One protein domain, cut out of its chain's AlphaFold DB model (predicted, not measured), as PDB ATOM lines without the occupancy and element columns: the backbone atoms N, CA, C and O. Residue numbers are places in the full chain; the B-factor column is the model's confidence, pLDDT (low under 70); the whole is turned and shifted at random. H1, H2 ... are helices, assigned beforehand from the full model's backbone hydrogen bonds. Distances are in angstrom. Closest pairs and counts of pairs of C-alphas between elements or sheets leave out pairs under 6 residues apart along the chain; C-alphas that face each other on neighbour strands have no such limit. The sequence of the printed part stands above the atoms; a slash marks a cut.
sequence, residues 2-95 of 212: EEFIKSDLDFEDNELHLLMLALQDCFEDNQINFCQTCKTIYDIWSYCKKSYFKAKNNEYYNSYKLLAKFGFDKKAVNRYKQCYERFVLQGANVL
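What this domain is: This is residues 2 to 95 of the 212 residues of an uncharacterized protein of Clostridiales bacterium (UniProt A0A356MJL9). H2 runs through the middle of a small helical body, with H1 folded back beside it, H4 crossing it on the other side, and short H3 near its last residues. The 94 printed residues, all helix in class, hold H1, H2, H3 and H4 in that order and no named strand. The whole is compact, radius of gyration of the C-alphas 12.8 A, spanning 39 by 29 by 24 A.

How they stand to each other: H1, residues 14 to 28, and H2, residues 34 to 47, touch as a hairpin, closest at the C-alphas of Leu 23 and Thr 40, 6.0 A. H4, residues 74 to 87, touches H2, closest at the C-alphas of Cys 38 and Tyr 80, 4.8 A. Every O i to N i+4 pair is within hydrogen-bond range in H2 and H4, 10 of 11 in H1, and 2 of 4 in H3, residues 63 to 70.

Where its parts are: H1, 20.6 A long, begins at C-alpha 14 (121.540, 136.223, 69.621). H2 measures 19.8 A, H3 11.1 A. H4, 19.6 A, ends at C-alpha 87 (107.809, 118.842, 88.399).

The domain as a whole: The printed part has no cut. The link H2 to H3 is long. Residues 2 to 8 and 28 to 32 have pLDDT under 70.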
ATOM      1  N   GLU A   2     115.262 140.657  98.410       38.50
ATOM      2  CA  GLU A   2     116.614 141.017  97.967       38.50
ATOM      3  C   GLU A   2     116.470 141.966  96.769       38.50
ATOM      4  O   GLU A   2     115.625 141.724  95.905       38.50
ATOM      5  N   GLU A   3     117.210 143.078  96.761       40.78
ATOM      6  CA  GLU A   3     117.225 144.019  95.638       40.78
ATOM      7  C   GLU A   3     117.644 143.276  94.368       40.78
ATOM      8  O   GLU A   3     118.734 142.708  94.285       40.78
ATOM      9  N   PHE A   4     116.747 143.248  93.384       52.12
ATOM     10  CA  PHE A   4     117.021 142.655  92.087       52.12
ATOM     11  C   PHE A   4     118.060 143.506  91.354       52.12
ATOM     12  O   PHE A   4     117.817 144.674  91.043       52.12
ATOM     13  N   ILE A   5     119.222 142.922  91.065       54.31
ATOM     14  CA  ILE A   5     120.237 143.563  90.233       54.31
ATOM     15  C   ILE A   5     119.856 143.288  88.780       54.31
ATOM     16  O   ILE A   5     120.104 142.200  88.257       54.31
ATOM     17  N   LYS A   6     119.259 144.279  88.112       56.75
ATOM     18  CA  LYS A   6     119.149 144.256  86.652       56.75
ATOM     19  C   LYS A   6     120.572 144.213  86.091       56.75
ATOM     20  O   LYS A   6     121.397 145.072  86.390       56.75
ATOM     21  N   SER A   7     120.890 143.152  85.360       64.50
ATOM     22  CA  SER A   7     122.226 142.945  84.812       64.50
ATOM     23  C   SER A   7     122.320 143.590  83.430       64.50
ATOM     24  O   SER A   7     121.720 143.069  82.493       64.50
ATOM     25  N   ASP A   8     123.140 144.635  83.277       69.19
ATOM     26  CA  ASP A   8     123.475 145.283  81.987       69.19
ATOM     27  C   ASP A   8     124.413 144.422  81.110       69.19
ATOM     28  O   ASP A   8     125.311 144.916  80.423       69.19
ATOM     29  N   LEU A   9     124.275 143.097  81.187       79.50
ATOM     30  CA  LEU A   9     125.087 142.178  80.401       79.50
ATOM     31  C   LEU A   9     124.505 142.043  79.002       79.50
ATOM     32  O   LEU A   9     123.316 141.794  78.839       79.50
ATOM     33  N   ASP A  10     125.384 142.131  78.013       81.75
ATOM     34  CA  ASP A  10     125.032 141.985  76.610       81.75
ATOM     35  C   ASP A  10     126.056 141.095  75.896       81.75
ATOM     36  O   ASP A  10     127.256 141.119  76.208       81.75
ATOM     37  N   PHE A  11     125.574 140.304  74.945       80.94
ATOM     38  CA  PHE A  11     126.318 139.273  74.226       80.94
ATOM     39  C   PHE A  11     126.064 139.418  72.723       80.94
ATOM     40  O   PHE A  11     124.988 139.827  72.305       80.94
ATOM     41  N   GLU A  12     127.056 139.083  71.896       81.19
ATOM     42  CA  GLU A  12     126.873 139.025  70.432       81.19
ATOM     43  C   GLU A  12     126.068 137.790  69.991       81.19
ATOM     44  O   GLU A  12     125.558 137.738  68.876       81.19
ATOM     45  N   ASP A  13     125.957 136.792  70.868       87.25
ATOM     46  CA  ASP A  13     125.185 135.578  70.638       87.25
ATOM     47  C   ASP A  13     123.684 135.869  70.792       87.25
ATOM     48  O   ASP A  13     123.195 136.096  71.901       87.25
ATOM     49  N   ASN A  14     122.964 135.880  69.666       86.88
ATOM     50  CA  ASN A  14     121.540 136.223  69.621       86.88
ATOM     51  C   ASN A  14     120.676 135.290  70.480       86.88
ATOM     52  O   ASN A  14     119.729 135.750  71.110       86.88
ATOM     53  N   GLU A  15     120.990 133.995  70.521       88.94
ATOM     54  CA  GLU A  15     120.205 133.020  71.284       88.94
ATOM     55  C   GLU A  15     120.383 133.252  72.788       88.94
ATOM     56  O   GLU A  15     119.405 133.348  73.528       88.94
ATOM     57  N   LEU A  16     121.624 133.447  73.249       87.69
ATOM     58  CA  LEU A  16     121.895 133.800  74.640       87.69
ATOM     59  C   LEU A  16     121.250 135.135  75.022       87.69
ATOM     60  O   LEU A  16     120.716 135.258  76.124       87.69
ATOM     61  N   HIS A  17     121.280 136.117  74.120       88.62
ATOM     62  CA  HIS A  17     120.618 137.401  74.323       88.62
ATOM     63  C   HIS A  17     119.102 137.222  74.517       88.62
ATOM     64  O   HIS A  17     118.553 137.722  75.497       88.62
ATOM     65  N   LEU A  18     118.435 136.437  73.663       90.31
ATOM     66  CA  LEU A  18     117.005 136.128  73.803       90.31
ATOM     67  C   LEU A  18     116.690 135.387  75.108       90.31
ATOM     68  O   LEU A  18     115.716 135.715  75.785       90.31
ATOM     69  N   LEU A  19     117.527 134.424  75.502       91.69
ATOM     70  CA  LEU A  19     117.373 133.706  76.770       91.69
ATOM     71  C   LEU A  19     117.526 134.634  77.982       91.69
ATOM     72  O   LEU A  19     116.827 134.473  78.983       91.69
ATOM     73  N   MET A  20     118.425 135.613  77.904       89.75
ATOM     74  CA  MET A  20     118.598 136.610  78.955       89.75
ATOM     75  C   MET A  20     117.440 137.596  79.032       89.75
ATOM     76  O   MET A  20     117.033 137.921  80.144       89.75
ATOM     77  N   LEU A  21     116.896 138.034  77.894       88.44
ATOM     78  CA  LEU A  21     115.674 138.840  77.866       88.44
ATOM     79  C   LEU A  21     114.513 138.072  78.503       88.44
ATOM     80  O   LEU A  21     113.890 138.579  79.425       88.44
ATOM     81  N   ALA A  22     114.320 136.801  78.136       89.19
ATOM     82  CA  ALA A  22     113.300 135.957  78.757       89.19
ATOM     83  C   ALA A  22     113.492 135.819  80.280       89.19
ATOM     84  O   ALA A  22     112.519 135.722  81.032       89.19
ATOM     85  N   LEU A  23     114.745 135.810  80.757       88.50
ATOM     86  CA  LEU A  23     115.031 135.806  82.189       88.50
ATOM     87  C   LEU A  23     114.713 137.156  82.830       88.50
ATOM     88  O   LEU A  23     114.157 137.157  83.920       88.50
ATOM     89  N   GLN A  24     115.039 138.277  82.185       85.56
ATOM     90  CA  GLN A  24     114.685 139.619  82.662       85.56
ATOM     91  C   GLN A  24     113.168 139.797  82.750       85.56
ATOM     92  O   GLN A  24     112.679 140.245  83.786       85.56
ATOM     93  N   ASP A  25     112.429 139.341  81.738       83.94
ATOM     94  CA  ASP A  25     110.966 139.377  81.715       83.94
ATOM     95  C   ASP A  25     110.374 138.632  82.919       83.94
ATOM     96  O   ASP A  25     109.413 139.100  83.526       83.94
ATOM     97  N   CYS A  26     111.001 137.523  83.351       81.50
ATOM     98  CA  CYS A  26     110.584 136.794  84.556       81.50
ATOM     99  C   CYS A  26     110.601 137.641  85.844       81.50
ATOM    100  O   CYS A  26     110.008 137.222  86.839       81.50
ATOM    101  N   PHE A  27     111.293 138.781  85.847       72.56
ATOM    102  CA  PHE A  27     111.465 139.659  87.004       72.56
ATOM    103  C   PHE A  27     110.807 141.033  86.859       72.56
ATOM    104  O   PHE A  27     110.429 141.612  87.877       72.56
ATOM    105  N   GLU A  28     110.700 141.575  85.644       68.31
ATOM    106  CA  GLU A  28     110.092 142.894  85.406       68.31
ATOM    107  C   GLU A  28     108.574 142.864  85.584       68.31
ATOM    108  O   GLU A  28     107.991 143.748  86.219       68.31
ATOM    109  N   ASP A  29     107.942 141.794  85.117       60.47
ATOM    110  CA  ASP A  29     106.568 141.492  85.466       60.47
ATOM    111  C   ASP A  29     106.580 140.874  86.865       60.47
ATOM    112  O   ASP A  29     106.991 139.730  87.048       60.47
ATOM    113  N   ASN A  30     106.146 141.659  87.855       49.34
ATOM    114  CA  ASN A  30     106.159 141.419  89.310       49.34
ATOM    115  C   ASN A  30     105.597 140.065  89.832       49.34
ATOM    116  O   ASN A  30     105.306 139.966  91.026       49.34
ATOM    117  N   GLN A  31     105.383 139.040  88.999       51.53
ATOM    118  CA  GLN A  31     104.925 137.699  89.370       51.53
ATOM    119  C   GLN A  31     104.930 136.681  88.200       51.53
ATOM    120  O   GLN A  31     103.972 135.921  88.044       51.53
ATOM    121  N   ILE A  32     105.973 136.601  87.362       55.94
ATOM    122  CA  ILE A  32     106.030 135.503  86.374       55.94
ATOM    123  C   ILE A  32     106.154 134.130  87.072       55.94
ATOM    124  O   ILE A  32     106.879 133.947  88.051       55.94
ATOM    125  N   ASN A  33     105.378 133.162  86.566       78.75
ATOM    126  CA  ASN A  33     105.166 131.829  87.131       78.75
ATOM    127  C   ASN A  33     106.489 131.079  87.374       78.75
ATOM    128  O   ASN A  33     107.314 130.950  86.472       78.75
ATOM    129  N   PHE A  34     106.628 130.488  88.565       89.19
ATOM    130  CA  PHE A  34     107.711 129.578  88.957       89.19
ATOM    131  C   PHE A  34     108.157 128.612  87.844       89.19
ATOM    132  O   PHE A  34     109.355 128.418  87.647       89.19
ATOM    133  N   CYS A  35     107.215 128.034  87.089       91.31
ATOM    134  CA  CYS A  35     107.521 127.103  85.999       91.31
ATOM    135  C   CYS A  35     108.309 127.767  84.860       91.31
ATOM    136  O   CYS A  35     109.232 127.161  84.315       91.31
ATOM    137  N   GLN A  36     107.978 129.015  84.526       91.19
ATOM    138  CA  GLN A  36     108.670 129.801  83.508       91.19
ATOM    139  C   GLN A  36     110.077 130.184  83.977       91.19
ATOM    140  O   GLN A  36     111.030 130.070  83.208       91.19
ATOM    141  N   THR A  37     110.241 130.552  85.252       91.38
ATOM    142  CA  THR A  37     111.565 130.793  85.845       91.38
ATOM    143  C   THR A  37     112.421 129.525  85.809       91.38
ATOM    144  O   THR A  37     113.563 129.557  85.354       91.38
ATOM    145  N   CYS A  38     111.853 128.387  86.225       93.50
ATOM    146  CA  CYS A  38     112.472 127.064  86.142       93.50
ATOM    147  C   CYS A  38     112.953 126.742  84.722       93.50
ATOM    148  O   CYS A  38     114.118 126.391  84.540       93.50
ATOM    149  N   LYS A  39     112.073 126.909  83.726       93.94
ATOM    150  CA  LYS A  39     112.396 126.691  82.314       93.94
ATOM    151  C   LYS A  39     113.520 127.604  81.843       93.94
ATOM    152  O   LYS A  39     114.489 127.129  81.275       93.94
ATOM    153  N   THR A  40     113.426 128.899  82.116       93.38
ATOM    154  CA  THR A  40     114.405 129.874  81.618       93.38
ATOM    155  C   THR A  40     115.796 129.633  82.211       93.38
ATOM    156  O   THR A  40     116.795 129.649  81.496       93.38
ATOM    157  N   ILE A  41     115.871 129.311  83.509       93.81
ATOM    158  CA  ILE A  41     117.124 128.892  84.156       93.81
ATOM    159  C   ILE A  41     117.664 127.609  83.518       93.81
ATOM    160  O   ILE A  41     118.869 127.513  83.274       93.81
ATOM    161  N   TYR A  42     116.796 126.629  83.255       95.06
ATOM    162  CA  TYR A  42     117.180 125.382  82.599       95.06
ATOM    163  C   TYR A  42     117.728 125.628  81.190       95.06
ATOM    164  O   TYR A  42     118.796 125.111  80.865       95.06
ATOM    165  N   ASP A  43     117.051 126.447  80.390       94.56
ATOM    166  CA  ASP A  43     117.431 126.757  79.014       94.56
ATOM    167  C   ASP A  43     118.779 127.487  78.974       94.56
ATOM    168  O   ASP A  43     119.678 127.053  78.259       94.56
ATOM    169  N   ILE A  44     118.991 128.505  79.820       93.62
ATOM    170  CA  ILE A  44     120.294 129.184  79.948       93.62
ATOM    171  C   ILE A  44     121.380 128.198  80.380       93.62
ATOM    172  O   ILE A  44     122.480 128.187  79.820       93.62
ATOM    173  N   TRP A  45     121.100 127.365  81.387       93.69
ATOM    174  CA  TRP A  45     122.061 126.380  81.872       93.69
ATOM    175  C   TRP A  45     122.439 125.360  80.796       93.69
ATOM    176  O   TRP A  45     123.622 125.048  80.647       93.69
ATOM    177  N   SER A  46     121.445 124.872  80.055       91.88
ATOM    178  CA  SER A  46     121.585 123.882  78.991       91.88
ATOM    179  C   SER A  46     122.319 124.467  77.787       91.88
ATOM    180  O   SER A  46     123.300 123.884  77.330       91.88
ATOM    181  N   TYR A  47     121.925 125.662  77.344       90.31
ATOM    182  CA  TYR A  47     122.569 126.381  76.248       90.31
ATOM    183  C   TYR A  47     124.035 126.680  76.560       90.31
ATOM    184  O   TYR A  47     124.928 126.456  75.745       90.31
ATOM    185  N   CYS A  48     124.315 127.098  77.797       82.94
ATOM    186  CA  CYS A  48     125.677 127.382  78.224       82.94
ATOM    187  C   CYS A  48     126.484 126.149  78.653       82.94
ATOM    188  O   CYS A  48     127.614 126.285  79.139       82.94
ATOM    189  N   LYS A  49     125.928 124.939  78.543       77.94
ATOM    190  CA  LYS A  49     126.551 123.727  79.073       77.94
ATOM    191  C   LYS A  49     127.890 123.474  78.380       77.94
ATOM    192  O   LYS A  49     127.962 123.341  77.167       77.94
ATOM    193  N   LYS A  50     128.955 123.369  79.184       73.88
ATOM    194  CA  LYS A  50     130.354 123.186  78.735       73.88
ATOM    195  C   LYS A  50     130.909 124.333  77.865       73.88
ATOM    196  O   LYS A  50     132.023 124.209  77.363       73.88
ATOM    197  N   SER A  51     130.206 125.461  77.778       75.75
ATOM    198  CA  SER A  51     130.584 126.618  76.963       75.75
ATOM    199  C   SER A  51     130.816 127.862  77.823       75.75
ATOM    200  O   SER A  51     130.337 127.971  78.954       75.75
ATOM    201  N   TYR A  52     131.579 128.812  77.284       74.88
ATOM    202  CA  TYR A  52     131.728 130.149  77.850       74.88
ATOM    203  C   TYR A  52     131.396 131.179  76.786       74.88
ATOM    204  O   TYR A  52     131.888 131.080  75.666       74.88
ATOM    205  N   PHE A  53     130.664 132.210  77.180       76.50
ATOM    206  CA  PHE A  53     130.263 133.303  76.310       76.50
ATOM    207  C   PHE A  53     130.991 134.561  76.735       76.50
ATOM    208  O   PHE A  53     131.119 134.845  77.930       76.50
ATOM    209  N   LYS A  54     131.518 135.289  75.755       79.94
ATOM    210  CA  LYS A  54     132.172 136.571  75.983       79.94
ATOM    211  C   LYS A  54     131.109 137.666  75.906       79.94
ATOM    212  O   LYS A  54     130.450 137.802  74.882       79.94
ATOM    213  N   ALA A  55     130.942 138.419  76.984       79.69
ATOM    214  CA  ALA A  55     130.085 139.595  76.997       79.69
ATOM    215  C   ALA A  55     130.807 140.798  76.364       79.69
ATOM    216  O   ALA A  55     132.042 140.831  76.280       79.69
ATOM    217  N   LYS A  56     130.050 141.829  75.974       81.00
ATOM    218  CA  LYS A  56     130.597 143.068  75.385       81.00
ATOM    219  C   LYS A  56     131.548 143.830  76.317       81.00
ATOM    220  O   LYS A  56     132.407 144.571  75.850       81.00
ATOM    221  N   ASN A  57     131.474 143.589  77.627       78.25
ATOM    222  CA  ASN A  57     132.428 144.105  78.618       78.25
ATOM    223  C   ASN A  57     133.772 143.341  78.660       78.25
ATOM    224  O   ASN A  57     134.574 143.559  79.564       78.25
ATOM    225  N   ASN A  58     134.027 142.446  77.700       75.50
ATOM    226  CA  ASN A  58     135.202 141.576  77.591       75.50
ATOM    227  C   ASN A  58     135.346 140.476  78.655       75.50
ATOM    228  O   ASN A  58     136.333 139.735  78.627       75.50
ATOM    229  N   GLU A  59     134.369 140.292  79.540       76.00
ATOM    230  CA  GLU A  59     134.376 139.173  80.475       76.00
ATOM    231  C   GLU A  59     133.759 137.901  79.883       76.00
ATOM    232  O   GLU A  59     132.847 137.938  79.061       76.00
ATOM    233  N   TYR A  60     134.222 136.750  80.373       78.44
ATOM    234  CA  TYR A  60     133.639 135.452  80.045       78.44
ATOM    235  C   TYR A  60     132.683 134.968  81.134       78.44
ATOM    236  O   TYR A  60     132.984 135.070  82.331       78.44
ATOM    237  N   TYR A  61     131.588 134.360  80.692       79.44
ATOM    238  CA  TYR A  61     130.515 133.824  81.516       79.44
ATOM    239  C   TYR A  61     130.204 132.380  81.123       79.44
ATOM    240  O   TYR A  61     130.073 132.064  79.946       79.44
ATOM    241  N   ASN A  62     130.103 131.500  82.116       84.19
ATOM    242  CA  ASN A  62     129.369 130.239  81.994       84.19
ATOM    243  C   ASN A  62     127.973 130.423  82.614       84.19
ATOM    244  O   ASN A  62     127.698 131.478  83.192       84.19
ATOM    245  N   SER A  63     127.119 129.398  82.550       86.25
ATOM    246  CA  SER A  63     125.751 129.467  83.092       86.25
ATOM    247  C   SER A  63     125.692 129.978  84.529       86.25
ATOM    248  O   SER A  63     124.939 130.898  84.819       86.25
ATOM    249  N   TYR A  64     126.509 129.433  85.434       87.62
ATOM    250  CA  TYR A  64     126.481 129.826  86.844       87.62
ATOM    251  C   TYR A  64     126.947 131.264  87.067       87.62
ATOM    252  O   TYR A  64     126.317 131.993  87.826       87.62
ATOM    253  N   LYS A  65     128.032 131.695  86.408       85.44
ATOM    254  CA  LYS A  65     128.523 133.074  86.539       85.44
ATOM    255  C   LYS A  65     127.525 134.074  85.947       85.44
ATOM    256  O   LYS A  65     127.396 135.172  86.478       85.44
ATOM    257  N   LEU A  66     126.839 133.697  84.866       87.50
ATOM    258  CA  LEU A  66     125.789 134.502  84.250       87.50
ATOM    259  C   LEU A  66     124.578 134.618  85.178       87.50
ATOM    260  O   LEU A  66     124.203 135.719  85.556       87.50
ATOM    261  N   LEU A  67     124.011 133.491  85.608       88.75
ATOM    262  CA  LEU A  67     122.815 133.445  86.454       88.75
ATOM    263  C   LEU A  67     123.040 134.069  87.841       88.75
ATOM    264  O   LEU A  67     122.116 134.648  88.408       88.75
ATOM    265  N   ALA A  68     124.275 134.059  88.351       87.94
ATOM    266  CA  ALA A  68     124.640 134.776  89.572       87.94
ATOM    267  C   ALA A  68     124.437 136.297  89.462       87.94
ATOM    268  O   ALA A  68     124.167 136.944  90.470       87.94
ATOM    269  N   LYS A  69     124.513 136.877  88.255       86.06
ATOM    270  CA  LYS A  69     124.211 138.302  88.029       86.06
ATOM    271  C   LYS A  69     122.729 138.626  88.194       86.06
ATOM    272  O   LYS A  69     122.401 139.775  88.448       86.06
ATOM    273  N   PHE A  70     121.875 137.608  88.123       84.50
ATOM    274  CA  PHE A  70     120.434 137.681  88.353       84.50
ATOM    275  C   PHE A  70     120.042 137.184  89.758       84.50
ATOM    276  O   PHE A  70     118.879 136.889  90.007       84.50
ATOM    277  N   GLY A  71     121.007 137.042  90.677       84.88
ATOM    278  CA  GLY A  71     120.758 136.618  92.059       84.88
ATOM    279  C   GLY A  71     120.667 135.102  92.273       84.88
ATOM    280  O   GLY A  71     120.451 134.657  93.398       84.88
ATOM    281  N   PHE A  72     120.873 134.278  91.241       87.19
ATOM    282  CA  PHE A  72     120.872 132.824  91.404       87.19
ATOM    283  C   PHE A  72     122.270 132.294  91.697       87.19
ATOM    284  O   PHE A  72     123.103 132.126  90.804       87.19
ATOM    285  N   ASP A  73     122.516 131.954  92.959       88.19
ATOM    286  CA  ASP A  73     123.695 131.177  93.315       88.19
ATOM    287  C   ASP A  73     123.639 129.758  92.714       88.19
ATOM    288  O   ASP A  73     122.604 129.265  92.253       88.19
ATOM    289  N   LYS A  74     124.772 129.047  92.727       88.19
ATOM    290  CA  LYS A  74     124.872 127.691  92.161       88.19
ATOM    291  C   LYS A  74     123.825 126.727  92.743       88.19
ATOM    292  O   LYS A  74     123.317 125.862  92.027       88.19
ATOM    293  N   LYS A  75     123.486 126.871  94.029       89.69
ATOM    294  CA  LYS A  75     122.481 126.035  94.704       89.69
ATOM    295  C   LYS A  75     121.073 126.344  94.206       89.69
ATOM    296  O   LYS A  75     120.285 125.424  94.005       89.69
ATOM    297  N   ALA A  76     120.742 127.615  94.013       88.94
ATOM    298  CA  ALA A  76     119.490 128.054  93.429       88.94
ATOM    299  C   ALA A  76     119.375 127.539  91.995       88.94
ATOM    300  O   ALA A  76     118.405 126.845  91.707       88.94
ATOM    301  N   VAL A  77     120.390 127.748  91.148       90.81
ATOM    302  CA  VAL A  77     120.400 127.233  89.765       90.81
ATOM    303  C   VAL A  77     120.092 125.734  89.732       90.81
ATOM    304  O   VAL A  77     119.188 125.312  89.015       90.81
ATOM    305  N   ASN A  78     120.767 124.934  90.564       91.88
ATOM    306  CA  ASN A  78     120.512 123.494  90.634       91.88
ATOM    307  C   ASN A  78     119.084 123.155  91.083       91.88
ATOM    308  O   ASN A  78     118.467 122.272  90.490       91.88
ATOM    309  N   ARG A  79     118.538 123.852  92.088       92.88
ATOM    310  CA  ARG A  79     117.157 123.635  92.549       92.88
ATOM    311  C   ARG A  79     116.136 123.936  91.455       92.88
ATOM    312  O   ARG A  79     115.280 123.101  91.185       92.88
ATOM    313  N   TYR A  80     116.244 125.090  90.798       94.00
ATOM    314  CA  TYR A  80     115.327 125.465  89.719       94.00
ATOM    315  C   TYR A  80     115.434 124.515  88.522       94.00
ATOM    316  O   TYR A  80     114.403 124.101  87.992       94.00
ATOM    317  N   LYS A  81     116.657 124.099  88.157       94.25
ATOM    318  CA  LYS A  81     116.908 123.096  87.113       94.25
ATOM    319  C   LYS A  81     116.201 121.773  87.420       94.25
ATOM    320  O   LYS A  81     115.445 121.278  86.593       94.25
ATOM    321  N   GLN A  82     116.409 121.228  88.619       94.81
ATOM    322  CA  GLN A  82     115.794 119.959  89.018       94.81
ATOM    323  C   GLN A  82     114.269 120.066  89.120       94.81
ATOM    324  O   GLN A  82     113.560 119.133  88.756       94.81
ATOM    325  N   CYS A  83     113.738 121.205  89.573       94.69
ATOM    326  CA  CYS A  83     112.295 121.428  89.568       94.69
ATOM    327  C   CYS A  83     111.713 121.442  88.152       94.69
ATOM    328  O   CYS A  83     110.640 120.876  87.958       94.69
ATOM    329  N   TYR A  84     112.408 122.037  87.176       95.00
ATOM    330  CA  TYR A  84     111.992 121.962  85.776       95.00
ATOM    331  C   TYR A  84     111.969 120.514  85.278       95.00
ATOM    332  O   TYR A  84     110.961 120.062  84.748       95.00
ATOM    333  N   GLU A  85     113.057 119.774  85.506       93.81
ATOM    334  CA  GLU A  85     113.199 118.385  85.057       93.81
ATOM    335  C   GLU A  85     112.152 117.449  85.682       93.81
ATOM    336  O   GLU A  85     111.712 116.506  85.030       93.81
ATOM    337  N   ARG A  86     111.755 117.701  86.936       93.75
ATOM    338  CA  ARG A  86     110.950 116.764  87.727       93.75
ATOM    339  C   ARG A  86     109.477 117.127  87.855       93.75
ATOM    340  O   ARG A  86     108.638 116.237  87.889       93.75
ATOM    341  N   PHE A  87     109.153 118.409  88.002       94.31
ATOM    342  CA  PHE A  87     107.809 118.842  88.399       94.31
ATOM    343  C   PHE A  87     107.084 119.647  87.326       94.31
ATOM    344  O   PHE A  87     105.881 119.857  87.466       94.31
ATOM    345  N   VAL A  88     107.773 120.111  86.281       92.56
ATOM    346  CA  VAL A  88     107.173 120.922  85.214       92.56
ATOM    347  C   VAL A  88     106.845 120.043  84.010       92.56
ATOM    348  O   VAL A  88     107.680 119.284  83.522       92.56
ATOM    349  N   LEU A  89     105.623 120.169  83.498       89.31
ATOM    350  CA  LEU A  89     105.210 119.547  82.248       89.31
ATOM    351  C   LEU A  89     105.870 120.281  81.072       89.31
ATOM    352  O   LEU A  89     105.532 121.430  80.765       89.31
ATOM    353  N   GLN A  90     106.809 119.603  80.411       84.00
ATOM    354  CA  GLN A  90     107.544 120.147  79.269       84.00
ATOM    355  C   GLN A  90     106.583 120.582  78.152       84.00
ATOM    356  O   GLN A  90     105.656 119.859  77.791       84.00
ATOM    357  N   GLY A  91     106.796 121.788  77.621       78.56
ATOM    358  CA  GLY A  91     105.977 122.382  76.557       78.56
ATOM    359  C   GLY A  91     104.722 123.127  77.027       78.56
ATOM    360  O   GLY A  91     104.199 123.936  76.269       78.56
ATOM    361  N   ALA A  92     104.264 122.918  78.268       82.00
ATOM    362  CA  ALA A  92     103.072 123.580  78.804       82.00
ATOM    363  C   ALA A  92     103.378 124.636  79.882       82.00
ATOM    364  O   ALA A  92     102.496 125.414  80.229       82.00
ATOM    365  N   ASN A  93     104.608 124.677  80.411       84.44
ATOM    366  CA  ASN A  93     105.045 125.609  81.464       84.44
ATOM    367  C   ASN A  93     104.114 125.620  82.692       84.44
ATOM    368  O   ASN A  93     103.906 126.651  83.333       84.44
ATOM    369  N   VAL A  94     103.569 124.452  83.030       89.38
ATOM    370  CA  VAL A  94     102.722 124.216  84.206       89.38
ATOM    371  C   VAL A  94     103.282 123.064  85.026       89.38
ATOM    372  O   VAL A  94     104.011 122.221  84.503       89.38
ATOM    373  N   LEU A  95     102.937 123.008  86.310       91.94
ATOM    374  CA  LEU A  95     103.288 121.869  87.151       91.94
ATOM    375  C   LEU A  95     102.528 120.611  86.708       91.94
ATOM    376  O   LEU A  95     101.381 120.682  86.266       91.94
TER     377      LEU A  95